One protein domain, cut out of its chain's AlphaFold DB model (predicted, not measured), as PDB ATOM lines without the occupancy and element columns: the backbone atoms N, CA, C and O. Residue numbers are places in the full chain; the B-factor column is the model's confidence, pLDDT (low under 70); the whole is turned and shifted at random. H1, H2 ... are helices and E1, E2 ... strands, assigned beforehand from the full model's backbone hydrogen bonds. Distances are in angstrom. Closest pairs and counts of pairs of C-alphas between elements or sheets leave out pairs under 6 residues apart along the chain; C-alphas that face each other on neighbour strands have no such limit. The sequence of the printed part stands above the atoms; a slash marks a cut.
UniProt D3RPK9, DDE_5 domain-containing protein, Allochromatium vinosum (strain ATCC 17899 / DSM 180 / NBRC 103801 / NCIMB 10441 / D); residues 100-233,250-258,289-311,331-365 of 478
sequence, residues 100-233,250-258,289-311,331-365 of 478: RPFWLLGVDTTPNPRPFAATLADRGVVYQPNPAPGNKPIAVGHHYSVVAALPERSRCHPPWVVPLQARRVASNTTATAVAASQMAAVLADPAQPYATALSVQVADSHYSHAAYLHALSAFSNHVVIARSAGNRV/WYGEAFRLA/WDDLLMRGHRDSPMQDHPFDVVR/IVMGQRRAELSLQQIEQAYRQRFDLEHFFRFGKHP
ATOM      1  N   ARG A 100      -0.393 -11.174  47.592       92.44
ATOM      2  CA  ARG A 100      -0.487  -9.726  47.774       92.44
ATOM      3  C   ARG A 100      -1.051  -9.434  49.172       92.44
ATOM      4  O   ARG A 100      -2.234  -9.117  49.273       92.44
ATOM      5  N   PRO A 101      -0.233  -9.528  50.239       94.88
ATOM      6  CA  PRO A 101      -0.677  -9.516  51.638       94.88
ATOM      7  C   PRO A 101      -0.967  -8.096  52.159       94.88
ATOM      8  O   PRO A 101      -0.615  -7.736  53.280       94.88
ATOM      9  N   PHE A 102      -1.578  -7.258  51.325       97.00
ATOM     10  CA  PHE A 102      -1.936  -5.885  51.653       97.00
ATOM     11  C   PHE A 102      -3.190  -5.446  50.905       97.00
ATOM     12  O   PHE A 102      -3.486  -5.894  49.793       97.00
ATOM     13  N   TRP A 103      -3.907  -4.501  51.497       97.62
ATOM     14  CA  TRP A 103      -5.019  -3.834  50.837       97.62
ATOM     15  C   TRP A 103      -4.500  -2.774  49.879       97.62
ATOM     16  O   TRP A 103      -3.746  -1.896  50.288       97.62
ATOM     17  N   LEU A 104      -4.910  -2.822  48.615       98.12
ATOM     18  CA  LEU A 104      -4.522  -1.809  47.639       98.12
ATOM     19  C   LEU A 104      -5.616  -0.746  47.514       98.12
ATOM     20  O   LEU A 104      -6.761  -1.061  47.189       98.12
ATOM     21  N   LEU A 105      -5.243   0.507  47.737       98.19
ATOM     22  CA  LEU A 105      -6.079   1.693  47.600       98.19
ATOM     23  C   LEU A 105      -5.549   2.555  46.452       98.19
ATOM     24  O   LEU A 105      -4.351   2.606  46.188       98.19
ATOM     25  N   GLY A 106      -6.437   3.254  45.763       97.50
ATOM     26  CA  GLY A 106      -6.101   4.192  44.706       97.50
ATOM     27  C   GLY A 106      -6.802   5.520  44.935       97.50
ATOM     28  O   GLY A 106      -7.953   5.552  45.372       97.50
ATOM     29  N   VAL A 107      -6.107   6.609  44.614       96.69
ATOM     30  CA  VAL A 107      -6.696   7.948  44.592       96.69
ATOM     31  C   VAL A 107      -6.474   8.592  43.242       96.69
ATOM     32  O   VAL A 107      -5.388   8.494  42.663       96.69
ATOM     33  N   ASP A 108      -7.509   9.258  42.748       96.19
ATOM     34  CA  ASP A 108      -7.407  10.044  41.532       96.19
ATOM     35  C   ASP A 108      -8.467  11.148  41.500       96.19
ATOM     36  O   ASP A 108      -9.529  11.050  42.123       96.19
ATOM     37  N   THR A 109      -8.161  12.222  40.779       95.25
ATOM     38  CA  THR A 109      -9.028  13.390  40.642       95.25
ATOM     39  C   THR A 109      -9.415  13.590  39.193       95.25
ATOM     40  O   THR A 109      -8.568  13.769  38.322       95.25
ATOM     41  N   THR A 110     -10.718  13.658  38.933       95.25
ATOM     42  CA  THR A 110     -11.243  13.834  37.581       95.25
ATOM     43  C   THR A 110     -11.989  15.169  37.439       95.25
ATOM     44  O   THR A 110     -12.672  15.603  38.375       95.25
ATOM     45  N   PRO A 111     -11.879  15.861  36.289       95.44
ATOM     46  CA  PRO A 111     -12.644  17.076  36.032       95.44
ATOM     47  C   PRO A 111     -14.110  16.762  35.688       95.44
ATOM     48  O   PRO A 111     -14.403  15.777  35.003       95.44
ATOM     49  N   ASN A 112     -15.007  17.660  36.102       95.44
ATOM     50  CA  ASN A 112     -16.430  17.721  35.763       95.44
ATOM     51  C   ASN A 112     -16.743  19.067  35.071       95.44
ATOM     52  O   ASN A 112     -17.034  20.060  35.752       95.44
ATOM     53  N   PRO A 113     -16.624  19.160  33.733       94.50
ATOM     54  CA  PRO A 113     -16.883  20.394  32.996       94.50
ATOM     55  C   PRO A 113     -18.360  20.821  33.058       94.50
ATOM     56  O   PRO A 113     -19.263  20.079  32.682       94.50
ATOM     57  N   ARG A 114     -18.604  22.071  33.459       94.50
ATOM     58  CA  ARG A 114     -19.918  22.732  33.548       94.50
ATOM     59  C   ARG A 114     -19.899  24.109  32.840       94.50
ATOM     60  O   ARG A 114     -20.217  25.129  33.465       94.50
ATOM     61  N   PRO A 115     -19.551  24.180  31.534       91.75
ATOM     62  CA  PRO A 115     -19.305  25.449  30.832       91.75
ATOM     63  C   PRO A 115     -20.523  26.385  30.814       91.75
ATOM     64  O   PRO A 115     -20.376  27.599  30.933       91.75
ATOM     65  N   PHE A 116     -21.734  25.827  30.740       92.75
ATOM     66  CA  PHE A 116     -22.981  26.595  30.632       92.75
ATOM     67  C   PHE A 116     -23.692  26.831  31.974       92.75
ATOM     68  O   PHE A 116     -24.750  27.455  32.015       92.75
ATOM     69  N   ALA A 117     -23.132  26.364  33.094       94.06
ATOM     70  CA  ALA A 117     -23.797  26.392  34.397       94.06
ATOM     71  C   ALA A 117     -23.655  27.747  35.113       94.06
ATOM     72  O   ALA A 117     -23.141  27.813  36.222       94.06
ATOM     73  N   ALA A 118     -24.095  28.845  34.488       94.50
ATOM     74  CA  ALA A 118     -23.857  30.218  34.955       94.50
ATOM     75  C   ALA A 118     -24.325  30.526  36.394       94.50
ATOM     76  O   ALA A 118     -23.896  31.523  36.964       94.50
ATOM     77  N   THR A 119     -25.204  29.705  36.965       95.12
ATOM     78  CA  THR A 119     -25.795  29.878  38.302       95.12
ATOM     79  C   THR A 119     -25.285  28.861  39.324       95.12
ATOM     80  O   THR A 119     -25.762  28.861  40.451       95.12
ATOM     81  N   LEU A 120     -24.382  27.958  38.927       96.00
ATOM     82  CA  LEU A 120     -23.788  26.965  39.818       96.00
ATOM     83  C   LEU A 120     -22.634  27.610  40.592       96.00
ATOM     84  O   LEU A 120     -21.806  28.324  40.010       96.00
ATOM     85  N   ALA A 121     -22.621  27.377  41.901       96.00
ATOM     86  CA  ALA A 121     -21.639  27.938  42.817       96.00
ATOM     87  C   ALA A 121     -20.269  27.274  42.658       96.00
ATOM     88  O   ALA A 121     -20.175  26.158  42.169       96.00
ATOM     89  N   ASP A 122     -19.223  27.979  43.094       95.12
ATOM     90  CA  ASP A 122     -17.856  27.465  43.259       95.12
ATOM     91  C   ASP A 122     -17.185  26.857  42.008       95.12
ATOM     92  O   ASP A 122     -16.259  26.048  42.099       95.12
ATOM     93  N   ARG A 123     -17.617  27.281  40.815       94.88
ATOM     94  CA  ARG A 123     -17.034  26.818  39.552       94.88
ATOM     95  C   ARG A 123     -15.642  27.400  39.343       94.88
ATOM     96  O   ARG A 123     -15.481  28.618  39.270       94.88
ATOM     97  N   GLY A 124     -14.657  26.529  39.161       94.00
ATOM     98  CA  GLY A 124     -13.280  26.889  38.840       94.00
ATOM     99  C   GLY A 124     -12.885  26.542  37.407       94.00
ATOM    100  O   GLY A 124     -13.711  26.133  36.590       94.00
ATOM    101  N   VAL A 125     -11.596  26.696  37.106       93.00
ATOM    102  CA  VAL A 125     -10.997  26.245  35.843       93.00
ATOM    103  C   VAL A 125     -10.612  24.773  35.966       93.00
ATOM    104  O   VAL A 125      -9.888  24.404  36.889       93.00
ATOM    105  N   VAL A 126     -11.077  23.948  35.031       93.25
ATOM    106  CA  VAL A 126     -10.821  22.503  34.957       93.25
ATOM    107  C   VAL A 126     -10.161  22.149  33.631       93.25
ATOM    108  O   VAL A 126     -10.324  22.866  32.643       93.25
ATOM    109  N   TYR A 127      -9.436  21.032  33.585       90.44
ATOM    110  CA  TYR A 127      -8.905  20.512  32.327       90.44
ATOM    111  C   TYR A 127     -10.033  19.925  31.466       90.44
ATOM    112  O   TYR A 127     -10.838  19.123  31.943       90.44
ATOM    113  N   GLN A 128     -10.072  20.292  30.186       89.00
ATOM    114  CA  GLN A 128     -10.925  19.653  29.187       89.00
ATOM    115  C   GLN A 128     -10.133  19.522  27.880       89.00
ATOM    116  O   GLN A 128      -9.766  20.547  27.303       89.00
ATOM    117  N   PRO A 129      -9.867  18.294  27.394       84.75
ATOM    118  CA  PRO A 129      -9.187  18.102  26.119       84.75
ATOM    119  C   PRO A 129      -9.920  18.842  24.997       84.75
ATOM    120  O   PRO A 129     -11.129  18.674  24.835       84.75
ATOM    121  N   ASN A 130      -9.185  19.632  24.215       83.00
ATOM    122  CA  ASN A 130      -9.703  20.280  23.018       83.00
ATOM    123  C   ASN A 130      -8.887  19.801  21.807       83.00
ATOM    124  O   ASN A 130      -7.677  20.026  21.790       83.00
ATOM    125  N   PRO A 131      -9.506  19.128  20.820       78.88
ATOM    126  CA  PRO A 131      -8.796  18.664  19.630       78.88
ATOM    127  C   PRO A 131      -8.355  19.811  18.708       78.88
ATOM    128  O   PRO A 131      -7.476  19.603  17.878       78.88
ATOM    129  N   ALA A 132      -8.940  21.009  18.838       84.06
ATOM    130  CA  ALA A 132      -8.567  22.164  18.029       84.06
ATOM    131  C   ALA A 132      -7.180  22.709  18.444       84.06
ATOM    132  O   ALA A 132      -7.024  23.135  19.596       84.06
ATOM    133  N   PRO A 133      -6.187  22.743  17.532       78.94
ATOM    134  CA  PRO A 133      -4.857  23.278  17.824       78.94
ATOM    135  C   PRO A 133      -4.906  24.740  18.295       78.94
ATOM    136  O   PRO A 133      -5.709  25.531  17.809       78.94
ATOM    137  N   GLY A 134      -4.032  25.114  19.234       79.88
ATOM    138  CA  GLY A 134      -3.875  26.495  19.720       79.88
ATOM    139  C   GLY A 134      -4.791  26.897  20.882       79.88
ATOM    140  O   GLY A 134      -4.441  27.793  21.653       79.88
ATOM    141  N   ASN A 135      -5.913  26.204  21.089       83.19
ATOM    142  CA  ASN A 135      -6.790  26.469  22.227       83.19
ATOM    143  C   ASN A 135      -6.248  25.839  23.514       83.19
ATOM    144  O   ASN A 135      -5.845  24.676  23.541       83.19
ATOM    145  N   LYS A 136      -6.293  26.595  24.618       84.81
ATOM    146  CA  LYS A 136      -5.976  26.043  25.942       84.81
ATOM    147  C   LYS A 136      -7.003  24.950  26.285       84.81
ATOM    148  O   LYS A 136      -8.200  25.214  26.160       84.81
ATOM    149  N   PRO A 137      -6.576  23.758  26.740       90.12
ATOM    150  CA  PRO A 137      -7.472  22.648  27.061       90.12
ATOM    151  C   PRO A 137      -8.133  22.860  28.432       90.12
ATOM    152  O   PRO A 137      -7.863  22.145  29.400       90.12
ATOM    153  N   ILE A 138      -8.957  23.901  28.538       91.44
ATOM    154  CA  ILE A 138      -9.599  24.328  29.780       91.44
ATOM    155  C   ILE A 138     -11.107  24.480  29.604       91.44
ATOM    156  O   ILE A 138     -11.596  24.833  28.534       91.44
ATOM    157  N   ALA A 139     -11.831  24.274  30.695       93.00
ATOM    158  CA  ALA A 139     -13.252  24.555  30.814       93.00
ATOM    159  C   ALA A 139     -13.578  25.105  32.201       93.00
ATOM    160  O   ALA A 139     -12.734  25.133  33.094       93.00
ATOM    161  N   VAL A 140     -14.817  25.546  32.384       94.25
ATOM    162  CA  VAL A 140     -15.340  25.958  33.690       94.25
ATOM    163  C   VAL A 140     -16.073  24.776  34.304       94.25
ATOM    164  O   VAL A 140     -16.888  24.168  33.617       94.25
ATOM    165  N   GLY A 141     -15.823  24.449  35.569       95.81
ATOM    166  CA  GLY A 141     -16.464  23.318  36.240       95.81
ATOM    167  C   GLY A 141     -15.892  23.019  37.621       95.81
ATOM    168  O   GLY A 141     -15.321  23.896  38.268       95.81
ATOM    169  N   HIS A 142     -16.030  21.769  38.056       96.31
ATOM    170  CA  HIS A 142     -15.496  21.273  39.328       96.31
ATOM    171  C   HIS A 142     -14.506  20.131  39.118       96.31
ATOM    172  O   HIS A 142     -14.414  19.558  38.034       96.31
ATOM    173  N   HIS A 143     -13.777  19.778  40.171       95.75
ATOM    174  CA  HIS A 143     -13.018  18.534  40.228       95.75
ATOM    175  C   HIS A 143     -13.603  17.647  41.320       95.75
ATOM    176  O   HIS A 143     -14.083  18.156  42.334       95.75
ATOM    177  N   TYR A 144     -13.520  16.338  41.122       96.62
ATOM    178  CA  TYR A 144     -13.927  15.348  42.107       96.62
ATOM    179  C   TYR A 144     -12.789  14.371  42.352       96.62
ATOM    180  O   TYR A 144     -12.228  13.823  41.404       96.62
ATOM    181  N   SER A 145     -12.460  14.186  43.627       96.81
ATOM    182  CA  SER A 145     -11.473  13.228  44.112       96.81
ATOM    183  C   SER A 145     -12.187  11.949  44.536       96.81
ATOM    184  O   SER A 145     -13.137  11.990  45.329       96.81
ATOM    185  N   VAL A 146     -11.743  10.817  43.994       97.12
ATOM    186  CA  VAL A 146     -12.279   9.490  44.301       97.12
ATOM    187  C   VAL A 146     -11.193   8.647  44.948       97.12
ATOM    188  O   VAL A 146     -10.106   8.496  44.393       97.12
ATOM    189  N   VAL A 147     -11.518   8.079  46.108       97.19
ATOM    190  CA  VAL A 147     -10.733   7.026  46.757       97.19
ATOM    191  C   VAL A 147     -11.439   5.704  46.500       97.19
ATOM    192  O   VAL A 147     -12.639   5.579  46.754       97.19
ATOM    193  N   ALA A 148     -10.707   4.723  45.986       97.56
ATOM    194  CA  ALA A 148     -11.233   3.397  45.697       97.56
ATOM    195  C   ALA A 148     -10.280   2.315  46.191       97.56
ATOM    196  O   ALA A 148      -9.063   2.468  46.114       97.56
ATOM    197  N   ALA A 149     -10.828   1.189  46.621       97.56
ATOM    198  CA  ALA A 149     -10.054  -0.028  46.753       97.56
ATOM    199  C   ALA A 149      -9.853  -0.685  45.381       97.56
ATOM    200  O   ALA A 149     -10.695  -0.586  44.482       97.56
ATOM    201  N   LEU A 150      -8.728  -1.377  45.233       97.06
ATOM    202  CA  LEU A 150      -8.309  -2.087  44.030       97.06
ATOM    203  C   LEU A 150      -8.197  -3.591  44.359       97.06
ATOM    204  O   LEU A 150      -7.117  -4.074  44.742       97.06
ATOM    205  N   PRO A 151      -9.315  -4.345  44.259       94.38
ATOM    206  CA  PRO A 151      -9.338  -5.777  44.540       94.38
ATOM    207  C   PRO A 151      -8.338  -6.539  43.679       94.38
ATOM    208  O   PRO A 151      -8.005  -6.122  42.570       94.38
ATOM    209  N   GLU A 152      -7.857  -7.670  44.181       92.25
ATOM    210  CA  GLU A 152      -6.892  -8.469  43.438       92.25
ATOM    211  C   GLU A 152      -7.528  -9.016  42.161       92.25
ATOM    212  O   GLU A 152      -8.677  -9.468  42.158       92.25
ATOM    213  N   ARG A 153      -6.783  -8.959  41.057       89.75
ATOM    214  CA  ARG A 153      -7.235  -9.511  39.787       89.75
ATOM    215  C   ARG A 153      -6.071  -9.997  38.943       89.75
ATOM    216  O   ARG A 153      -5.002  -9.391  38.907       89.75
ATOM    217  N   SER A 154      -6.333 -11.037  38.165       85.31
ATOM    218  CA  SER A 154      -5.459 -11.435  37.068       85.31
ATOM    219  C   SER A 154      -5.491 -10.388  35.951       85.31
ATOM    220  O   SER A 154      -6.484  -9.686  35.739       85.31
ATOM    221  N   ARG A 155      -4.407 -10.301  35.174       78.62
ATOM    222  CA  ARG A 155      -4.265  -9.298  34.102       78.62
ATOM    223  C   ARG A 155      -5.299  -9.436  32.983       78.62
ATOM    224  O   ARG A 155      -5.670  -8.432  32.384       78.62
ATOM    225  N   CYS A 156      -5.754 -10.659  32.722       77.69
ATOM    226  CA  CYS A 156      -6.797 -10.969  31.745       77.69
ATOM    227  C   CYS A 156      -8.213 -10.630  32.238       77.69
ATOM    228  O   CYS A 156      -9.147 -10.619  31.439       77.69
ATOM    229  N   HIS A 157      -8.389 -10.353  33.534       86.38
ATOM    230  CA  HIS A 157      -9.691 -10.012  34.090       86.38
ATOM    231  C   HIS A 157      -9.986  -8.518  33.906       86.38
ATOM    232  O   HIS A 157      -9.065  -7.697  33.990       86.38
ATOM    233  N   PRO A 158     -11.258  -8.142  33.683       90.06
ATOM    234  CA  PRO A 158     -11.657  -6.749  33.573       90.06
ATOM    235  C   PRO A 158     -11.223  -5.901  34.781       90.06
ATOM    236  O   PRO A 158     -11.256  -6.387  35.916       90.06
ATOM    237  N   PRO A 159     -10.842  -4.632  34.548       92.88
ATOM    238  CA  PRO A 159     -10.337  -3.730  35.576       92.88
ATOM    239  C   PRO A 159     -11.481  -3.195  36.443       92.88
ATOM    240  O   PRO A 159     -12.058  -2.143  36.173       92.88
ATOM    241  N   TRP A 160     -11.839  -3.958  37.471       95.88
ATOM    242  CA  TRP A 160     -12.776  -3.521  38.498       95.88
ATOM    243  C   TRP A 160     -12.058  -2.756  39.607       95.88
ATOM    244  O   TRP A 160     -10.953  -3.109  40.011       95.88
ATOM    245  N   VAL A 161     -12.742  -1.748  40.136       97.06
ATOM    246  CA  VAL A 161     -12.362  -1.021  41.352       97.06
ATOM    247  C   VAL A 161     -13.568  -1.011  42.286       97.06
ATOM    248  O   VAL A 161     -14.675  -1.341  41.865       97.06
ATOM    249  N   VAL A 162     -13.385  -0.627  43.541       97.50
ATOM    250  CA  VAL A 162     -14.486  -0.480  44.496       97.50
ATOM    251  C   VAL A 162     -14.408   0.934  45.075       97.50
ATOM    252  O   VAL A 162     -13.586   1.174  45.959       97.50
ATOM    253  N   PRO A 163     -15.163   1.909  44.531       97.12
ATOM    254  CA  PRO A 163     -15.102   3.289  45.000       97.12
ATOM    255  C   PRO A 163     -15.652   3.391  46.427       97.12
ATOM    256  O   PRO A 163     -16.799   3.033  46.679       97.12
ATOM    257  N   LEU A 164     -14.827   3.898  47.341       94.88
ATOM    258  CA  LEU A 164     -15.143   4.041  48.764       94.88
ATOM    259  C   LEU A 164     -15.713   5.426  49.069       94.88
ATOM    260  O   LEU A 164     -16.675   5.562  49.816       94.88
ATOM    261  N   GLN A 165     -15.109   6.467  48.488       93.62
ATOM    262  CA  GLN A 165     -15.490   7.858  48.714       93.62
ATOM    263  C   GLN A 165     -15.359   8.669  47.427       93.62
ATOM    264  O   GLN A 165     -14.404   8.498  46.669       93.62
ATOM    265  N   ALA A 166     -16.273   9.614  47.219       94.56
ATOM    266  CA  ALA A 166     -16.179  10.635  46.182       94.56
ATOM    267  C   ALA A 166     -16.480  12.001  46.802       94.56
ATOM    268  O   ALA A 166     -17.530  12.179  47.415       94.56
ATOM    269  N   ARG A 167     -15.560  12.960  46.667       95.25
ATOM    270  CA  ARG A 167     -15.713  14.307  47.236       95.25
ATOM    271  C   ARG A 167     -15.329  15.371  46.224       95.25
ATOM    272  O   ARG A 167     -14.364  15.220  45.472       95.25
ATOM    273  N   ARG A 168     -16.083  16.468  46.220       95.69
ATOM    274  CA  ARG A 168     -15.782  17.637  45.396       95.69
ATOM    275  C   ARG A 168     -14.550  18.353  45.942       95.69
ATOM    276  O   ARG A 168     -14.383  18.506  47.149       95.69
ATOM    277  N   VAL A 169     -13.703  18.840  45.045       95.75
ATOM    278  CA  VAL A 169     -12.578  19.710  45.391       95.75
ATOM    279  C   VAL A 169     -13.050  21.158  45.324       95.75
ATOM    280  O   VAL A 169     -13.176  21.724  44.234       95.75
ATOM    281  N   ALA A 170     -13.312  21.751  46.488       94.00
ATOM    282  CA  ALA A 170     -13.693  23.155  46.589       94.00
ATOM    283  C   ALA A 170     -12.584  24.093  46.079       94.00
ATOM    284  O   ALA A 170     -11.394  23.755  46.079       94.00
ATOM    285  N   SER A 171     -12.955  25.292  45.625       92.06
ATOM    286  CA  SER A 171     -11.982  26.222  45.032       92.06
ATOM    287  C   SER A 171     -10.926  26.731  46.021       92.06
ATOM    288  O   SER A 171      -9.811  27.053  45.605       92.06
ATOM    289  N   ASN A 172     -11.250  26.746  47.317       91.56
ATOM    290  CA  ASN A 172     -10.372  27.156  48.415       91.56
ATOM    291  C   ASN A 172      -9.416  26.049  48.902       91.56
ATOM    292  O   ASN A 172      -8.582  26.310  49.762       91.56
ATOM    293  N   THR A 173      -9.518  24.834  48.361       92.19
ATOM    294  CA  THR A 173      -8.660  23.697  48.714       92.19
ATOM    295  C   THR A 173      -7.960  23.127  47.479       92.19
ATOM    296  O   THR A 173      -8.176  23.560  46.340       92.19
ATOM    297  N   THR A 174      -7.057  22.173  47.678       92.56
ATOM    298  CA  THR A 174      -6.364  21.454  46.604       92.56
ATOM    299  C   THR A 174      -6.888  20.028  46.495       92.56
ATOM    300  O   THR A 174      -7.372  19.447  47.465       92.56
ATOM    301  N   ALA A 175      -6.769  19.437  45.303       93.00
ATOM    302  CA  ALA A 175      -7.120  18.033  45.090       93.00
ATOM    303  C   ALA A 175      -6.333  17.109  46.032       93.00
ATOM    304  O   ALA A 175      -6.855  16.120  46.534       93.00
ATOM    305  N   THR A 176      -5.091  17.482  46.324       94.88
ATOM    306  CA  THR A 176      -4.186  16.733  47.188       94.88
ATOM    307  C   THR A 176      -4.588  16.822  48.656       94.88
ATOM    308  O   THR A 176      -4.602  15.799  49.328       94.88
ATOM    309  N   ALA A 177      -5.010  17.992  49.141       94.31
ATOM    310  CA  ALA A 177      -5.524  18.144  50.501       94.31
ATOM    311  C   ALA A 177      -6.837  17.369  50.707       94.31
ATOM    312  O   ALA A 177      -6.995  16.679  51.711       94.31
ATOM    313  N   VAL A 178      -7.755  17.420  49.732       95.25
ATOM    314  CA  VAL A 178      -9.008  16.641  49.779       95.25
ATOM    315  C   VAL A 178      -8.718  15.144  49.779       95.25
ATOM    316  O   VAL A 178      -9.232  14.430  50.635       95.25
ATOM    317  N   ALA A 179      -7.851  14.675  48.882       95.69
ATOM    318  CA  ALA A 179      -7.419  13.284  48.839       95.69
ATOM    319  C   ALA A 179      -6.747  12.834  50.145       95.69
ATOM    320  O   ALA A 179      -7.014  11.731  50.607       95.69
ATOM    321  N   ALA A 180      -5.897  13.669  50.753       96.00
ATOM    322  CA  ALA A 180      -5.241  13.348  52.020       96.00
ATOM    323  C   ALA A 180      -6.273  13.216  53.144       96.00
ATOM    324  O   ALA A 180      -6.222  12.262  53.907       96.00
ATOM    325  N   SER A 181      -7.259  14.118  53.195       95.06
ATOM    326  CA  SER A 181      -8.369  14.040  54.149       95.06
ATOM    327  C   SER A 181      -9.256  12.807  53.932       95.06
ATOM    328  O   SER A 181      -9.649  12.170  54.906       95.06
ATOM    329  N   GLN A 182      -9.557  12.438  52.682       94.50
ATOM    330  CA  GLN A 182     -10.303  11.212  52.367       94.50
ATOM    331  C   GLN A 182      -9.540   9.964  52.819       94.50
ATOM    332  O   GLN A 182     -10.098   9.120  53.513       94.50
ATOM    333  N   MET A 183      -8.254   9.872  52.471       95.75
ATOM    334  CA  MET A 183      -7.393   8.765  52.889       95.75
ATOM    335  C   MET A 183      -7.278   8.701  54.413       95.75
ATOM    336  O   MET A 183      -7.501   7.644  54.982       95.75
ATOM    337  N   ALA A 184      -7.024   9.826  55.084       94.75
ATOM    338  CA  ALA A 184      -6.952   9.885  56.542       94.75
ATOM    339  C   ALA A 184      -8.255   9.416  57.205       94.75
ATOM    340  O   ALA A 184      -8.197   8.667  58.171       94.75
ATOM    341  N   ALA A 185      -9.424   9.785  56.667       91.31
ATOM    342  CA  ALA A 185     -10.708   9.312  57.183       91.31
ATOM    343  C   ALA A 185     -10.864   7.785  57.056       91.31
ATOM    344  O   ALA A 185     -11.349   7.145  57.981       91.31
ATOM    345  N   VAL A 186     -10.420   7.198  55.939       91.25
ATOM    346  CA  VAL A 186     -10.461   5.740  55.714       91.25
ATOM    347  C   VAL A 186      -9.429   4.997  56.571       91.25
ATOM    348  O   VAL A 186      -9.701   3.899  57.041       91.25
ATOM    349  N   LEU A 187      -8.242   5.570  56.767       94.25
ATOM    350  CA  LEU A 187      -7.144   4.940  57.509       94.25
ATOM    351  C   LEU A 187      -7.286   5.088  59.029       94.25
ATOM    352  O   LEU A 187      -6.766   4.257  59.767       94.25
ATOM    353  N   ALA A 188      -7.962   6.137  59.501       92.44
ATOM    354  CA  ALA A 188      -8.186   6.380  60.925       92.44
ATOM    355  C   ALA A 188      -9.398   5.627  61.488       92.44
ATOM    356  O   ALA A 188      -9.491   5.476  62.704       92.44
ATOM    357  N   ASP A 189     -10.333   5.193  60.639       88.62
ATOM    358  CA  ASP A 189     -11.546   4.492  61.060       88.62
ATOM    359  C   ASP A 189     -11.220   3.043  61.484       88.62
ATOM    360  O   ASP A 189     -10.884   2.221  60.627       88.62
ATOM    361  N   PRO A 190     -11.347   2.686  62.780       87.12
ATOM    362  CA  PRO A 190     -11.015   1.348  63.273       87.12
ATOM    363  C   PRO A 190     -11.918   0.241  62.718       87.12
ATOM    364  O   PRO A 190     -11.557  -0.931  62.809       87.12
ATOM    365  N   ALA A 191     -13.088   0.589  62.170       82.88
ATOM    366  CA  ALA A 191     -13.968  -0.372  61.511       82.88
ATOM    367  C   ALA A 191     -13.456  -0.774  60.119       82.88
ATOM    368  O   ALA A 191     -13.880  -1.792  59.573       82.88
ATOM    369  N   GLN A 192     -12.537   0.002  59.537       87.94
ATOM    370  CA  GLN A 192     -11.927  -0.324  58.256       87.94
ATOM    371  C   GLN A 192     -10.773  -1.307  58.452       87.94
ATOM    372  O   GLN A 192      -9.937  -1.128  59.343       87.94
ATOM    373  N   PRO A 193     -10.612  -2.290  57.551       90.38
ATOM    374  CA  PRO A 193      -9.499  -3.227  57.645       90.38
ATOM    375  C   PRO A 193      -8.133  -2.545  57.427       90.38
ATOM    376  O   PRO A 193      -7.102  -3.072  57.833       90.38
ATOM    377  N   TYR A 194      -8.116  -1.362  56.806       91.62
ATOM    378  CA  TYR A 194      -6.905  -0.608  56.462       91.62
ATOM    379  C   TYR A 194      -6.254   0.113  57.650       91.62
ATOM    380  O   TYR A 194      -5.105   0.536  57.529       91.62
ATOM    381  N   ALA A 195      -6.973   0.274  58.766       90.25
ATOM    382  CA  ALA A 195      -6.443   0.917  59.968       90.25
ATOM    383  C   ALA A 195      -5.391   0.040  60.670       90.25
ATOM    384  O   ALA A 195      -4.400   0.532  61.215       90.25
ATOM    385  N   THR A 196      -5.583  -1.282  60.627       91.31
ATOM    386  CA  THR A 196      -4.743  -2.261  61.333       91.31
ATOM    387  C   THR A 196      -3.898  -3.112  60.391       91.31
ATOM    388  O   THR A 196      -2.737  -3.392  60.692       91.31
ATOM    389  N   ALA A 197      -4.442  -3.522  59.243       94.69
ATOM    390  CA  ALA A 197      -3.700  -4.299  58.259       94.69
ATOM    391  C   ALA A 197      -2.825  -3.400  57.377       94.69
ATOM    392  O   ALA A 197      -3.094  -2.210  57.209       94.69
ATOM    393  N   LEU A 198      -1.798  -3.992  56.756       97.56
ATOM    394  CA  LEU A 198      -0.981  -3.285  55.774       97.56
ATOM    395  C   LEU A 198      -1.868  -2.790  54.629       97.56
ATOM    396  O   LEU A 198      -2.548  -3.578  53.961       97.56
ATOM    397  N   SER A 199      -1.837  -1.486  54.391       97.62
ATOM    398  CA  SER A 199      -2.489  -0.858  53.251       97.62
ATOM    399  C   SER A 199      -1.456  -0.155  52.381       97.62
ATOM    400  O   SER A 199      -0.546   0.514  52.863       97.62
ATOM    401  N   VAL A 200      -1.599  -0.319  51.072       98.38
ATOM    402  CA  VAL A 200      -0.754   0.301  50.061       98.38
ATOM    403  C   VAL A 200      -1.625   1.215  49.226       98.38
ATOM    404  O   VAL A 200      -2.640   0.787  48.688       98.38
ATOM    405  N   GLN A 201      -1.234   2.470  49.091       97.88
ATOM    406  CA  GLN A 201      -1.873   3.411  48.193       97.88
ATOM    407  C   GLN A 201      -1.076   3.560  46.904       97.88
ATOM    408  O   GLN A 201       0.141   3.704  46.941       97.88
ATOM    409  N   VAL A 202      -1.765   3.647  45.768       98.19
ATOM    410  CA  VAL A 202      -1.174   4.050  44.491       98.19
ATOM    411  C   VAL A 202      -1.727   5.381  44.002       98.19
ATOM    412  O   VAL A 202      -2.939   5.598  43.965       98.19
ATOM    413  N   ALA A 203      -0.826   6.273  43.600       96.38
ATOM    414  CA  ALA A 203      -1.173   7.616  43.151       96.38
ATOM    415  C   ALA A 203      -0.266   8.091  42.006       96.38
ATOM    416  O   ALA A 203       0.841   7.591  41.792       96.38
ATOM    417  N   ASP A 204      -0.740   9.043  41.207       94.88
ATOM    418  CA  ASP A 204       0.062   9.611  40.125       94.88
ATOM    419  C   ASP A 204       1.139  10.592  40.647       94.88
ATOM    420  O   ASP A 204       1.396  10.710  41.847       94.88
ATOM    421  N   SER A 205       1.804  11.307  39.736       94.38
ATOM    422  CA  SER A 205       2.843  12.264  40.123       94.38
ATOM    423  C   SER A 205       2.327  13.521  40.815       94.38
ATOM    424  O   SER A 205       3.109  14.175  41.508       94.38
ATOM    425  N   HIS A 206       1.043  13.864  40.673       92.62
ATOM    426  CA  HIS A 206       0.437  15.007  41.356       92.62
ATOM    427  C   HIS A 206       0.476  14.830  42.882       92.62
ATOM    428  O   HIS A 206       0.680  15.793  43.622       92.62
ATOM    429  N   TYR A 207       0.396  13.586  43.355       93.88
ATOM    430  CA  TYR A 207       0.403  13.229  44.777       93.88
ATOM    431  C   TYR A 207       1.802  13.003  45.369       93.88
ATOM    432  O   TYR A 207       1.940  12.699  46.545       93.88
ATOM    433  N   SER A 208       2.870  13.199  44.595       92.81
ATOM    434  CA  SER A 208       4.242  12.942  45.059       92.81
ATOM    435  C   SER A 208       4.874  14.088  45.873       92.81
ATOM    436  O   SER A 208       6.076  14.066  46.126       92.81
ATOM    437  N   HIS A 209       4.147  15.148  46.228       91.88
ATOM    438  CA  HIS A 209       4.703  16.325  46.919       91.88
ATOM    439  C   HIS A 209       4.678  16.165  48.448       91.88
ATOM    440  O   HIS A 209       3.856  15.433  48.993       91.88
ATOM    441  N   ALA A 210       5.583  16.872  49.134       93.44
ATOM    442  CA  ALA A 210       5.845  16.703  50.564       93.44
ATOM    443  C   ALA A 210       4.598  16.843  51.446       93.44
ATOM    444  O   ALA A 210       4.390  16.001  52.303       93.44
ATOM    445  N   ALA A 211       3.742  17.843  51.208       93.62
ATOM    446  CA  ALA A 211       2.567  18.073  52.056       93.62
ATOM    447  C   ALA A 211       1.581  16.894  52.068       93.62
ATOM    448  O   ALA A 211       1.092  16.503  53.123       93.62
ATOM    449  N   TYR A 212       1.325  16.289  50.905       95.44
ATOM    450  CA  TYR A 212       0.469  15.107  50.807       95.44
ATOM    451  C   TYR A 212       1.063  13.899  51.525       95.44
ATOM    452  O   TYR A 212       0.387  13.221  52.290       95.44
ATOM    453  N   LEU A 213       2.347  13.657  51.278       96.25
ATOM    454  CA  LEU A 213       3.082  12.524  51.821       96.25
ATOM    455  C   LEU A 213       3.263  12.634  53.341       96.25
ATOM    456  O   LEU A 213       3.093  11.649  54.050       96.25
ATOM    457  N   HIS A 214       3.526  13.842  53.843       96.12
ATOM    458  CA  HIS A 214       3.609  14.138  55.270       96.12
ATOM    459  C   HIS A 214       2.278  13.875  55.982       96.12
ATOM    460  O   HIS A 214       2.259  13.241  57.025       96.12
ATOM    461  N   ALA A 215       1.145  14.283  55.399       95.31
ATOM    462  CA  ALA A 215      -0.166  14.031  56.004       95.31
ATOM    463  C   ALA A 215      -0.456  12.529  56.196       95.31
ATOM    464  O   ALA A 215      -1.132  12.143  57.145       95.31
ATOM    465  N   LEU A 216       0.067  11.681  55.306       96.19
ATOM    466  CA  LEU A 216      -0.109  10.231  55.369       96.19
ATOM    467  C   LEU A 216       0.975   9.515  56.185       96.19
ATOM    468  O   LEU A 216       0.793   8.348  56.527       96.19
ATOM    469  N   SER A 217       2.073  10.190  56.546       95.00
ATOM    470  CA  SER A 217       3.157   9.596  57.342       95.00
ATOM    471  C   SER A 217       2.725   9.241  58.769       95.00
ATOM    472  O   SER A 217       3.343   8.388  59.403       95.00
ATOM    473  N   ALA A 218       1.633   9.849  59.245       95.00
ATOM    474  CA  ALA A 218       1.016   9.568  60.537       95.00
ATOM    475  C   ALA A 218       0.468   8.131  60.661       95.00
ATOM    476  O   ALA A 218       0.269   7.651  61.776       95.00
ATOM    477  N   PHE A 219       0.235   7.429  59.546       96.75
ATOM    478  CA  PHE A 219      -0.353   6.089  59.536       96.75
ATOM    479  C   PHE A 219       0.728   5.017  59.338       96.75
ATOM    480  O   PHE A 219       1.161   4.744  58.221       96.75
ATOM    481  N   SER A 220       1.149   4.368  60.427       95.69
ATOM    482  CA  SER A 220       2.238   3.372  60.431       95.69
ATOM    483  C   SER A 220       1.968   2.142  59.557       95.69
ATOM    484  O   SER A 220       2.887   1.601  58.941       95.69
ATOM    485  N   ASN A 221       0.702   1.724  59.457       97.12
ATOM    486  CA  ASN A 221       0.264   0.597  58.628       97.12
ATOM    487  C   ASN A 221       0.076   0.951  57.147       97.12
ATOM    488  O   ASN A 221      -0.340   0.095  56.363       97.12
ATOM    489  N   HIS A 222       0.363   2.194  56.757       98.00
ATOM    490  CA  HIS A 222       0.124   2.690  55.414       98.00
ATOM    491  C   HIS A 222       1.425   2.914  54.638       98.00
ATOM    492  O   HIS A 222       2.393   3.478  55.153       98.00
ATOM    493  N   VAL A 223       1.433   2.498  53.372       98.44
ATOM    494  CA  VAL A 223       2.537   2.722  52.438       98.44
ATOM    495  C   VAL A 223       2.021   3.412  51.179       98.44
ATOM    496  O   VAL A 223       1.105   2.927  50.525       98.44
ATOM    497  N   VAL A 224       2.637   4.522  50.789       98.38
ATOM    498  CA  VAL A 224       2.292   5.279  49.583       98.38
ATOM    499  C   VAL A 224       3.266   4.942  48.462       98.38
ATOM    500  O   VAL A 224       4.472   5.125  48.608       98.38
ATOM    501  N   ILE A 225       2.733   4.518  47.317       98.56
ATOM    502  CA  ILE A 225       3.446   4.356  46.050       98.56
ATOM    503  C   ILE A 225       2.983   5.451  45.089       98.56
ATOM    504  O   ILE A 225       1.872   5.414  44.551       98.56
ATOM    505  N   ALA A 226       3.846   6.426  44.825       97.69
ATOM    506  CA  ALA A 226       3.546   7.516  43.902       97.69
ATOM    507  C   ALA A 226       4.566   7.583  42.768       97.69
ATOM    508  O   ALA A 226       5.739   7.251  42.931       97.69
ATOM    509  N   ARG A 227       4.142   8.060  41.597       97.31
ATOM    510  CA  ARG A 227       5.086   8.321  40.504       97.31
ATOM    511  C   ARG A 227       5.930   9.545  40.811       97.31
ATOM    512  O   ARG A 227       5.398  10.607  41.108       97.31
ATOM    513  N   SER A 228       7.238   9.429  40.640       96.56
ATOM    514  CA  SER A 228       8.139  10.572  40.718       96.56
ATOM    515  C   SER A 228       8.406  11.172  39.342       96.56
ATOM    516  O   SER A 228       8.507  10.471  38.329       96.56
ATOM    517  N   ALA A 229       8.515  12.497  39.296       94.19
ATOM    518  CA  ALA A 229       8.973  13.195  38.106       94.19
ATOM    519  C   ALA A 229      10.471  12.928  37.907       94.19
ATOM    520  O   ALA A 229      11.258  13.060  38.837       94.19
ATOM    521  N   GLY A 230      10.887  12.586  36.685       92.06
ATOM    522  CA  GLY A 230      12.270  12.171  36.405       92.06
ATOM    523  C   GLY A 230      13.344  13.252  36.586       92.06
ATOM    524  O   GLY A 230      14.517  12.953  36.429       92.06
ATOM    525  N   ASN A 231      12.967  14.493  36.897       92.75
ATOM    526  CA  ASN A 231      13.877  15.595  37.220       92.75
ATOM    527  C   ASN A 231      14.001  15.854  38.733       92.75
ATOM    528  O   ASN A 231      14.573  16.867  39.131       92.75
ATOM    529  N   ARG A 232      13.426  14.992  39.579       94.69
ATOM    530  CA  ARG A 232      13.451  15.173  41.030       94.69
ATOM    531  C   ARG A 232      14.801  14.790  41.629       94.69
ATOM    532  O   ARG A 232      15.534  13.967  41.081       94.69
ATOM    533  N   VAL A 233      15.102  15.402  42.770       96.06
ATOM    534  CA  VAL A 233      16.310  15.159  43.557       96.06
ATOM    535  C   VAL A 233      15.899  14.668  44.936       96.06
ATOM    536  O   VAL A 233      15.024  15.258  45.572       96.06
ATOM    537  N   TRP A 250      20.455  17.568  57.837       87.88
ATOM    538  CA  TRP A 250      19.395  16.594  57.547       87.88
ATOM    539  C   TRP A 250      19.566  15.870  56.215       87.88
ATOM    540  O   TRP A 250      19.019  14.792  56.032       87.88
ATOM    541  N   TYR A 251      20.291  16.460  55.265       92.06
ATOM    542  CA  TYR A 251      20.362  15.965  53.892       92.06
ATOM    543  C   TYR A 251      21.822  15.876  53.458       92.06
ATOM    544  O   TYR A 251      22.514  16.894  53.425       92.06
ATOM    545  N   GLY A 252      22.270  14.662  53.147       93.00
ATOM    546  CA  GLY A 252      23.611  14.373  52.653       93.00
ATOM    547  C   GLY A 252      23.713  14.473  51.129       93.00
ATOM    548  O   GLY A 252      23.131  15.357  50.496       93.00
ATOM    549  N   GLU A 253      24.462  13.541  50.541       94.44
ATOM    550  CA  GLU A 253      24.721  13.476  49.100       94.44
ATOM    551  C   GLU A 253      23.426  13.434  48.271       94.44
ATOM    552  O   GLU A 253      22.452  12.771  48.632       94.44
ATOM    553  N   ALA A 254      23.413  14.148  47.145       96.31
ATOM    554  CA  ALA A 254      22.258  14.225  46.261       96.31
ATOM    555  C   ALA A 254      22.130  12.982  45.366       96.31
ATOM    556  O   ALA A 254      23.062  12.615  44.666       96.31
ATOM    557  N   PHE A 255      20.922  12.428  45.300       97.25
ATOM    558  CA  PHE A 255      20.485  11.397  44.364       97.25
ATOM    559  C   PHE A 255      19.552  12.036  43.327       97.25
ATOM    560  O   PHE A 255      18.384  12.334  43.602       97.25
ATOM    561  N   ARG A 256      20.059  12.314  42.125       97.38
ATOM    562  CA  ARG A 256      19.322  13.023  41.069       97.38
ATOM    563  C   ARG A 256      18.760  12.018  40.067       97.38
ATOM    564  O   ARG A 256      19.510  11.377  39.344       97.38
ATOM    565  N   LEU A 257      17.435  11.931  39.924       96.06
ATOM    566  CA  LEU A 257      16.802  10.961  39.008       96.06
ATOM    567  C   LEU A 257      17.188  11.138  37.531       96.06
ATOM    568  O   LEU A 257      17.067  10.203  36.738       96.06
ATOM    569  N   ALA A 258      17.622  12.340  37.156       95.50
ATOM    570  CA  ALA A 258      18.062  12.668  35.805       95.50
ATOM    571  C   ALA A 258      19.535  12.315  35.534       95.50
ATOM    572  O   ALA A 258      19.933  12.328  34.372       95.50
ATOM    573  N   TRP A 289      16.632   1.809  45.469       98.12
ATOM    574  CA  TRP A 289      17.522   2.487  46.403       98.12
ATOM    575  C   TRP A 289      16.711   2.859  47.638       98.12
ATOM    576  O   TRP A 289      15.672   3.511  47.505       98.12
ATOM    577  N   ASP A 290      17.186   2.431  48.800       96.62
ATOM    578  CA  ASP A 290      16.482   2.570  50.075       96.62
ATOM    579  C   ASP A 290      16.915   3.825  50.835       96.62
ATOM    580  O   ASP A 290      17.969   4.408  50.562       96.62
ATOM    581  N   ASP A 291      16.088   4.223  51.802       95.38
ATOM    582  CA  ASP A 291      16.410   5.233  52.821       95.38
ATOM    583  C   ASP A 291      16.851   6.596  52.265       95.38
ATOM    584  O   ASP A 291      17.669   7.320  52.841       95.38
ATOM    585  N   LEU A 292      16.263   6.982  51.135       96.81
ATOM    586  CA  LEU A 292      16.437   8.302  50.557       96.81
ATOM    587  C   LEU A 292      15.503   9.312  51.221       96.81
ATOM    588  O   LEU A 292      14.381   9.019  51.613       96.81
ATOM    589  N   LEU A 293      15.951  10.551  51.301       96.00
ATOM    590  CA  LEU A 293      15.242  11.658  51.912       96.00
ATOM    591  C   LEU A 293      14.786  12.634  50.840       96.00
ATOM    592  O   LEU A 293      15.485  12.925  49.866       96.00
ATOM    593  N   MET A 294      13.594  13.176  51.036       94.56
ATOM    594  CA  MET A 294      13.057  14.238  50.203       94.56
ATOM    595  C   MET A 294      12.986  15.510  51.031       94.56
ATOM    596  O   MET A 294      12.513  15.483  52.161       94.56
ATOM    597  N   ARG A 295      13.400  16.645  50.466       92.81
ATOM    598  CA  ARG A 295      13.263  17.920  51.172       92.81
ATOM    599  C   ARG A 295      11.787  18.304  51.321       92.81
ATOM    600  O   ARG A 295      11.042  18.326  50.340       92.81
ATOM    601  N   GLY A 296      11.395  18.606  52.556       91.44
ATOM    602  CA  GLY A 296      10.061  19.079  52.918       91.44
ATOM    603  C   GLY A 296       9.917  20.603  52.927       91.44
ATOM    604  O   GLY A 296      10.789  21.344  52.469       91.44
ATOM    605  N   HIS A 297       8.804  21.060  53.496       89.81
ATOM    606  CA  HIS A 297       8.541  22.466  53.824       89.81
ATOM    607  C   HIS A 297       8.424  22.630  55.344       89.81
ATOM    608  O   HIS A 297       8.357  21.639  56.063       89.81
ATOM    609  N   ARG A 298       8.364  23.873  55.841       88.62
ATOM    610  CA  ARG A 298       8.229  24.158  57.281       88.62
ATOM    611  C   ARG A 298       7.041  23.425  57.920       88.62
ATOM    612  O   ARG A 298       7.204  22.829  58.974       88.62
ATOM    613  N   ASP A 299       5.897  23.426  57.241       90.12
ATOM    614  CA  ASP A 299       4.649  22.813  57.726       90.12
ATOM    615  C   ASP A 299       4.497  21.348  57.282       90.12
ATOM    616  O   ASP A 299       3.452  20.724  57.452       90.12
ATOM    617  N   SER A 300       5.513  20.800  56.616       92.25
ATOM    618  CA  SER A 300       5.548  19.409  56.160       92.25
ATOM    619  C   SER A 300       7.002  18.938  56.132       92.25
ATOM    620  O   SER A 300       7.571  18.783  55.040       92.25
ATOM    621  N   PRO A 301       7.645  18.824  57.310       93.56
ATOM    622  CA  PRO A 301       9.005  18.322  57.423       93.56
ATOM    623  C   PRO A 301       9.072  16.869  56.944       93.56
ATOM    624  O   PRO A 301       8.163  16.076  57.177       93.56
ATOM    625  N   MET A 302      10.146  16.526  56.241       94.69
ATOM    626  CA  MET A 302      10.304  15.221  55.582       94.69
ATOM    627  C   MET A 302      11.643  14.549  55.899       94.69
ATOM    628  O   MET A 302      11.938  13.491  55.353       94.69
ATOM    629  N   GLN A 303      12.453  15.150  56.774       92.12
ATOM    630  CA  GLN A 303      13.765  14.621  57.146       92.12
ATOM    631  C   GLN A 303      13.683  13.283  57.901       92.12
ATOM    632  O   GLN A 303      14.579  12.464  57.757       92.12
ATOM    633  N   ASP A 304      12.584  13.031  58.617       91.50
ATOM    634  CA  ASP A 304      12.359  11.806  59.406       91.50
ATOM    635  C   ASP A 304      11.480  10.781  58.660       91.50
ATOM    636  O   ASP A 304      10.900   9.860  59.239       91.50
ATOM    637  N   HIS A 305      11.318  10.973  57.351       94.56
ATOM    638  CA  HIS A 305      10.409  10.205  56.508       94.56
ATOM    639  C   HIS A 305      11.166   9.640  55.302       94.56
ATOM    640  O   HIS A 305      11.119  10.231  54.220       94.56
ATOM    641  N   PRO A 306      11.880   8.514  55.480       95.50
ATOM    642  CA  PRO A 306      12.630   7.886  54.404       95.50
ATOM    643  C   PRO A 306      11.726   7.322  53.302       95.50
ATOM    644  O   PRO A 306      10.600   6.868  53.531       95.50
ATOM    645  N   PHE A 307      12.275   7.348  52.096       96.38
ATOM    646  CA  PHE A 307      11.693   6.897  50.846       96.38
ATOM    647  C   PHE A 307      12.566   5.825  50.227       96.38
ATOM    648  O   PHE A 307      13.782   5.989  50.145       96.38
ATOM    649  N   ASP A 308      11.919   4.837  49.628       97.88
ATOM    650  CA  ASP A 308      12.595   3.973  48.675       97.88
ATOM    651  C   ASP A 308      12.235   4.443  47.270       97.88
ATOM    652  O   ASP A 308      11.072   4.717  46.951       97.88
ATOM    653  N   VAL A 309      13.243   4.575  46.418       98.06
ATOM    654  CA  VAL A 309      13.064   4.961  45.022       98.06
ATOM    655  C   VAL A 309      13.227   3.723  44.164       98.06
ATOM    656  O   VAL A 309      14.256   3.058  44.217       98.06
ATOM    657  N   VAL A 310      12.226   3.440  43.332       98.38
ATOM    658  CA  VAL A 310      12.226   2.301  42.414       98.38
ATOM    659  C   VAL A 310      12.230   2.793  40.975       98.38
ATOM    660  O   VAL A 310      11.378   3.586  40.562       98.38
ATOM    661  N   ARG A 311      13.182   2.301  40.187       97.94
ATOM    662  CA  ARG A 311      13.245   2.503  38.741       97.94
ATOM    663  C   ARG A 311      12.661   1.298  38.032       97.94
ATOM    664  O   ARG A 311      13.173   0.202  38.203       97.94
ATOM    665  N   ILE A 331       8.235   6.357  43.957       98.12
ATOM    666  CA  ILE A 331       8.599   6.475  45.366       98.12
ATOM    667  C   ILE A 331       7.701   5.580  46.191       98.12
ATOM    668  O   ILE A 331       6.504   5.508  45.916       98.12
ATOM    669  N   VAL A 332       8.285   4.953  47.201       98.38
ATOM    670  CA  VAL A 332       7.603   4.138  48.197       98.38
ATOM    671  C   VAL A 332       7.896   4.746  49.561       98.38
ATOM    672  O   VAL A 332       9.053   4.871  49.950       98.38
ATOM    673  N   MET A 333       6.856   5.170  50.272       97.75
ATOM    674  CA  MET A 333       6.978   5.833  51.570       97.75
ATOM    675  C   MET A 333       6.076   5.167  52.593       97.75
ATOM    676  O   MET A 333       4.909   4.930  52.313       97.75
ATOM    677  N   GLY A 334       6.594   4.925  53.790       97.00
ATOM    678  CA  GLY A 334       5.848   4.349  54.905       97.00
ATOM    679  C   GLY A 334       6.777   3.557  55.813       97.00
ATOM    680  O   GLY A 334       7.868   3.154  55.395       97.00
ATOM    681  N   GLN A 335       6.364   3.320  57.057       95.94
ATOM    682  CA  GLN A 335       7.179   2.563  58.017       95.94
ATOM    683  C   GLN A 335       7.375   1.111  57.559       95.94
ATOM    684  O   GLN A 335       8.461   0.555  57.687       95.94
ATOM    685  N   ARG A 336       6.346   0.540  56.924       96.94
ATOM    686  CA  ARG A 336       6.299  -0.849  56.446       96.94
ATOM    687  C   ARG A 336       6.732  -1.029  54.984       96.94
ATOM    688  O   ARG A 336       6.522  -2.085  54.398       96.94
ATOM    689  N   ARG A 337       7.350  -0.016  54.356       96.56
ATOM    690  CA  ARG A 337       7.766  -0.054  52.931       96.56
ATOM    691  C   ARG A 337       8.746  -1.188  52.593       96.56
ATOM    692  O   ARG A 337       8.761  -1.671  51.461       96.56
ATOM    693  N   ALA A 338       9.543  -1.631  53.567       95.88
ATOM    694  CA  ALA A 338      10.489  -2.736  53.412       95.88
ATOM    695  C   ALA A 338       9.793  -4.097  53.216       95.88
ATOM    696  O   ALA A 338      10.387  -5.005  52.644       95.88
ATOM    697  N   GLU A 339       8.526  -4.231  53.622       96.44
ATOM    698  CA  GLU A 339       7.744  -5.464  53.447       96.44
ATOM    699  C   GLU A 339       7.322  -5.698  51.989       96.44
ATOM    700  O   GLU A 339       6.959  -6.814  51.621       96.44
ATOM    701  N   LEU A 340       7.363  -4.660  51.143       97.19
ATOM    702  CA  LEU A 340       6.952  -4.759  49.747       97.19
ATOM    703  C   LEU A 340       8.108  -5.216  48.855       97.19
ATOM    704  O   LEU A 340       9.162  -4.575  48.792       97.19
ATOM    705  N   SER A 341       7.871  -6.278  48.085       96.12
ATOM    706  CA  SER A 341       8.797  -6.708  47.037       96.12
ATOM    707  C   SER A 341       8.724  -5.798  45.802       96.12
ATOM    708  O   SER A 341       7.704  -5.158  45.532       96.12
ATOM    709  N   LEU A 342       9.784  -5.782  44.984       97.31
ATOM    710  CA  LEU A 342       9.795  -5.046  43.708       97.31
ATOM    711  C   LEU A 342       8.638  -5.447  42.787       97.31
ATOM    712  O   LEU A 342       8.041  -4.597  42.128       97.31
ATOM    713  N   GLN A 343       8.302  -6.737  42.768       94.81
ATOM    714  CA  GLN A 343       7.192  -7.255  41.978       94.81
ATOM    715  C   GLN A 343       5.847  -6.728  42.488       94.81
ATOM    716  O   GLN A 343       5.018  -6.303  41.688       94.81
ATOM    717  N   GLN A 344       5.643  -6.689  43.806       96.06
ATOM    718  CA  GLN A 344       4.424  -6.143  44.403       96.06
ATOM    719  C   GLN A 344       4.286  -4.636  44.157       96.06
ATOM    720  O   GLN A 344       3.190  -4.181  43.838       96.06
ATOM    721  N   ILE A 345       5.381  -3.872  44.239       97.56
ATOM    722  CA  ILE A 345       5.397  -2.429  43.943       97.56
ATOM    723  C   ILE A 345       4.994  -2.171  42.485       97.56
ATOM    724  O   ILE A 345       4.146  -1.319  42.209       97.56
ATOM    725  N   GLU A 346       5.567  -2.930  41.547       95.69
ATOM    726  CA  GLU A 346       5.245  -2.838  40.119       95.69
ATOM    727  C   GLU A 346       3.778  -3.170  39.844       95.69
ATOM    728  O   GLU A 346       3.074  -2.384  39.202       95.69
ATOM    729  N   GLN A 347       3.307  -4.303  40.367       94.00
ATOM    730  CA  GLN A 347       1.943  -4.782  40.164       94.00
ATOM    731  C   GLN A 347       0.917  -3.824  40.770       94.00
ATOM    732  O   GLN A 347      -0.068  -3.487  40.107       94.00
ATOM    733  N   ALA A 348       1.173  -3.333  41.987       96.44
ATOM    734  CA  ALA A 348       0.339  -2.333  42.640       96.44
ATOM    735  C   ALA A 348       0.237  -1.074  41.773       96.44
ATOM    736  O   ALA A 348      -0.865  -0.650  41.413       96.44
ATOM    737  N   TYR A 349       1.378  -0.499  41.372       97.19
ATOM    738  CA  TYR A 349       1.382   0.739  40.596       97.19
ATOM    739  C   TYR A 349       0.723   0.576  39.222       97.19
ATOM    740  O   TYR A 349       0.001   1.464  38.764       97.19
ATOM    741  N   ARG A 350       0.919  -0.569  38.562       93.75
ATOM    742  CA  ARG A 350       0.252  -0.884  37.295       93.75
ATOM    743  C   ARG A 350      -1.270  -0.894  37.445       93.75
ATOM    744  O   ARG A 350      -1.964  -0.377  36.567       93.75
ATOM    745  N   GLN A 351      -1.784  -1.439  38.549       95.31
ATOM    746  CA  GLN A 351      -3.220  -1.514  38.819       95.31
ATOM    747  C   GLN A 351      -3.866  -0.137  39.058       95.31
ATOM    748  O   GLN A 351      -5.073   0.008  38.881       95.31
ATOM    749  N   ARG A 352      -3.081   0.914  39.343       95.81
ATOM    750  CA  ARG A 352      -3.577   2.303  39.439       95.81
ATOM    751  C   ARG A 352      -4.403   2.723  38.217       95.81
ATOM    752  O   ARG A 352      -5.358   3.483  38.352       95.81
ATOM    753  N   PHE A 353      -4.049   2.234  37.025       94.88
ATOM    754  CA  PHE A 353      -4.747   2.572  35.780       94.88
ATOM    755  C   PHE A 353      -6.201   2.061  35.734       94.88
ATOM    756  O   PHE A 353      -6.992   2.539  34.926       94.88
ATOM    757  N   ASP A 354      -6.601   1.150  36.625       95.81
ATOM    758  CA  ASP A 354      -7.985   0.673  36.718       95.81
ATOM    759  C   ASP A 354      -8.968   1.797  37.084       95.81
ATOM    760  O   ASP A 354     -10.121   1.775  36.643       95.81
ATOM    761  N   LEU A 355      -8.509   2.831  37.800       96.31
ATOM    762  CA  LEU A 355      -9.303   4.032  38.086       96.31
ATOM    763  C   LEU A 355      -9.748   4.758  36.807       96.31
ATOM    764  O   LEU A 355     -10.876   5.237  36.728       96.31
ATOM    765  N   GLU A 356      -8.914   4.775  35.766       95.56
ATOM    766  CA  GLU A 356      -9.257   5.394  34.479       95.56
ATOM    767  C   GLU A 356     -10.381   4.628  33.776       95.56
ATOM    768  O   GLU A 356     -11.283   5.214  33.167       95.56
ATOM    769  N   HIS A 357     -10.369   3.297  33.893       95.50
ATOM    770  CA  HIS A 357     -11.450   2.457  33.390       95.50
ATOM    771  C   HIS A 357     -12.754   2.706  34.151       95.50
ATOM    772  O   HIS A 357     -13.809   2.812  33.516       95.50
ATOM    773  N   PHE A 358     -12.677   2.877  35.474       97.38
ATOM    774  CA  PHE A 358     -13.811   3.300  36.289       97.38
ATOM    775  C   PHE A 358     -14.357   4.655  35.841       97.38
ATOM    776  O   PHE A 358     -15.544   4.738  35.539       97.38
ATOM    777  N   PHE A 359     -13.532   5.698  35.704       96.94
ATOM    778  CA  PHE A 359     -14.025   7.012  35.277       96.94
ATOM    779  C   PHE A 359     -14.628   6.982  33.878       96.94
ATOM    780  O   PHE A 359     -15.668   7.601  33.644       96.94
ATOM    781  N   ARG A 360     -14.022   6.243  32.943       95.94
ATOM    782  CA  ARG A 360     -14.572   6.084  31.593       95.94
ATOM    783  C   ARG A 360     -15.951   5.424  31.627       95.94
ATOM    784  O   ARG A 360     -16.857   5.876  30.930       95.94
ATOM    785  N   PHE A 361     -16.119   4.370  32.422       96.56
ATOM    786  CA  PHE A 361     -17.410   3.704  32.584       96.56
ATOM    787  C   PHE A 361     -18.424   4.568  33.356       96.56
ATOM    788  O   PHE A 361     -19.591   4.647  32.981       96.56
ATOM    789  N   GLY A 362     -17.978   5.275  34.391       96.50
ATOM    790  CA  GLY A 362     -18.802   6.175  35.187       96.50
ATOM    791  C   GLY A 362     -19.383   7.312  34.348       96.50
ATOM    792  O   GLY A 362     -20.594   7.516  34.326       96.50
ATOM    793  N   LYS A 363     -18.536   8.034  33.604       95.00
ATOM    794  CA  LYS A 363     -18.947   9.202  32.799       95.00
ATOM    795  C   LYS A 363     -19.937   8.848  31.696       95.00
ATOM    796  O   LYS A 363     -20.894   9.580  31.460       95.00
ATOM    797  N   HIS A 364     -19.713   7.728  31.014       91.88
ATOM    798  CA  HIS A 364     -20.520   7.354  29.858       91.88
ATOM    799  C   HIS A 364     -21.755   6.521  30.274       91.88
ATOM    800  O   HIS A 364     -22.837   7.098  30.336       91.88
ATOM    801  N   PRO A 365     -21.648   5.213  30.584       95.12
ATOM    802  CA  PRO A 365     -22.795   4.413  31.016       95.12
ATOM    803  C   PRO A 365     -23.538   4.840  32.288       95.12
ATOM    804  O   PRO A 365     -24.756   4.671  32.343       95.12
TER     805      PRO A 365
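Overview. This is residues 100 to 233, 250 to 258, 289 to 311 and 331 to 365 of the 478 residues of the protein "DDE_5 domain-containing protein" of Allochromatium vinosum (strain ATCC 17899 / DSM 180 / NBRC 103801 / NCIMB 10441 / D) (UniProt D3RPK9). One strongly twisted sheet of nine strands curls round H1 on one face, with H2 side by side with H1, while H3 and H4 follow each other in a row on the opposite face. At one end of the longest axis E3 bends and its first residues pair with E2; towards the other end are E8 and the small strand E7, which pairs with no named strand. The printed part has 201 residues, with four named helices and ten named strands in the order E1 E2 E3 E4 H1 E5 H2 E6 E7 E8 E9 E10 H3 H4; the class is mixed, helices and strands. The sheet is branched at E3, with parallel and antiparallel pairs. The whole is compact, with a radius of gyration of the C-alphas of 17.9 A, and spans 51 by 38 by 34 A.

Arrangement. In the branched sheet E1, residues 103 to 113, has E3, residues 138 to 149, on one side and E5, residues 199 to 203, on the other side. E1 and E3 are antiparallel at 164 degrees, with N 106 and O 148 within hydrogen-bond range at 2.8 A. E3 bends by 82 degrees at residue 141 and its pairing is staggered: E2, residues 124 to 127, pairs with residues 138 to 141, N 126 to O 139 being 2.8 A, and E4, residues 162 to 169, with residues 143 to 149, N 145 to O 167 being 2.8 A. E2, E3 and E4 form a meander, each strand the antiparallel neighbour of the one before, made of two hairpins. E5 is parallel to E1, with N 105 and O 200 at 2.8 A, and to E6, residues 222 to 228, with N 225 and O 201 at 2.7 A. E5, H2, residues 210 to 217, and E6 form a strand-helix-strand unit, two parallel neighbour strands with a helix between, whose crossover is right-handed. E10, residues 331 to 333, is antiparallel to E6, with N 224 and O 333 at 2.8 A, and to E9, residues 307 to 311, with N 332 and O 308 at 2.8 A. E8, residues 289 to 292, an edge strand, forms a hairpin with E9, N 307 to O 292 being 2.7 A. The sheet curls round H1, residues 175 to 188; the closest C-alphas of H1 and E3 are those of Ala 179 and Ser 145, 6.2 A apart. H2 only grazes the sheet with residues 213 to 217. H1 and H2 touch, the closest C-alphas being those of Ala 180 and Tyr 212 at 6.1 A, and run the same way at a shallow tilt of 7 degrees. On the opposite face from H1 are H3, residues 342 to 351, at a height over the sheet of 6.8 A, and H4, residues 354 to 363, at 7.9 A. H3 lies over none of the strands, but only just, with 2 of its C-alphas falling on each of E5, E6 and E10; its closest C-alpha pair with E5 is Tyr 349 and Val 202, 5.7 A. H4 lies over E3, slantwise to the strands at 52 degrees on the local plane. In H1, H2, H3 and H4 every O i to N i+4 pair is within hydrogen-bond range.

Along the chain. E1 begins at C-alpha 103, (-5.019, -3.834, 50.837), and is 32.3 A long; E3 measures 29.7 A, E4 20.3 A, H1 19.7 A and E6 18.5 A. E7, residues 254 to 256, is apart from E8, but only just, at 8.0 A. H4 is 14.4 A long and ends at C-alpha 363, (-18.947, 9.202, 32.799).

Size, cuts and confidence. The two C-alphas farthest apart, those of Thr 119 and Glu 253, are 54.2 A apart. Three cuts leave out residues 234 to 249, 259 to 288 and 312 to 330, with C-alpha gaps of 14.4 A, 14.7 A and 9.0 A. Of the links that are printed whole, E3 to E4 and E8 to E9 are long. Mean pLDDT of the printed part is 94.1, and no printed residue is under 70.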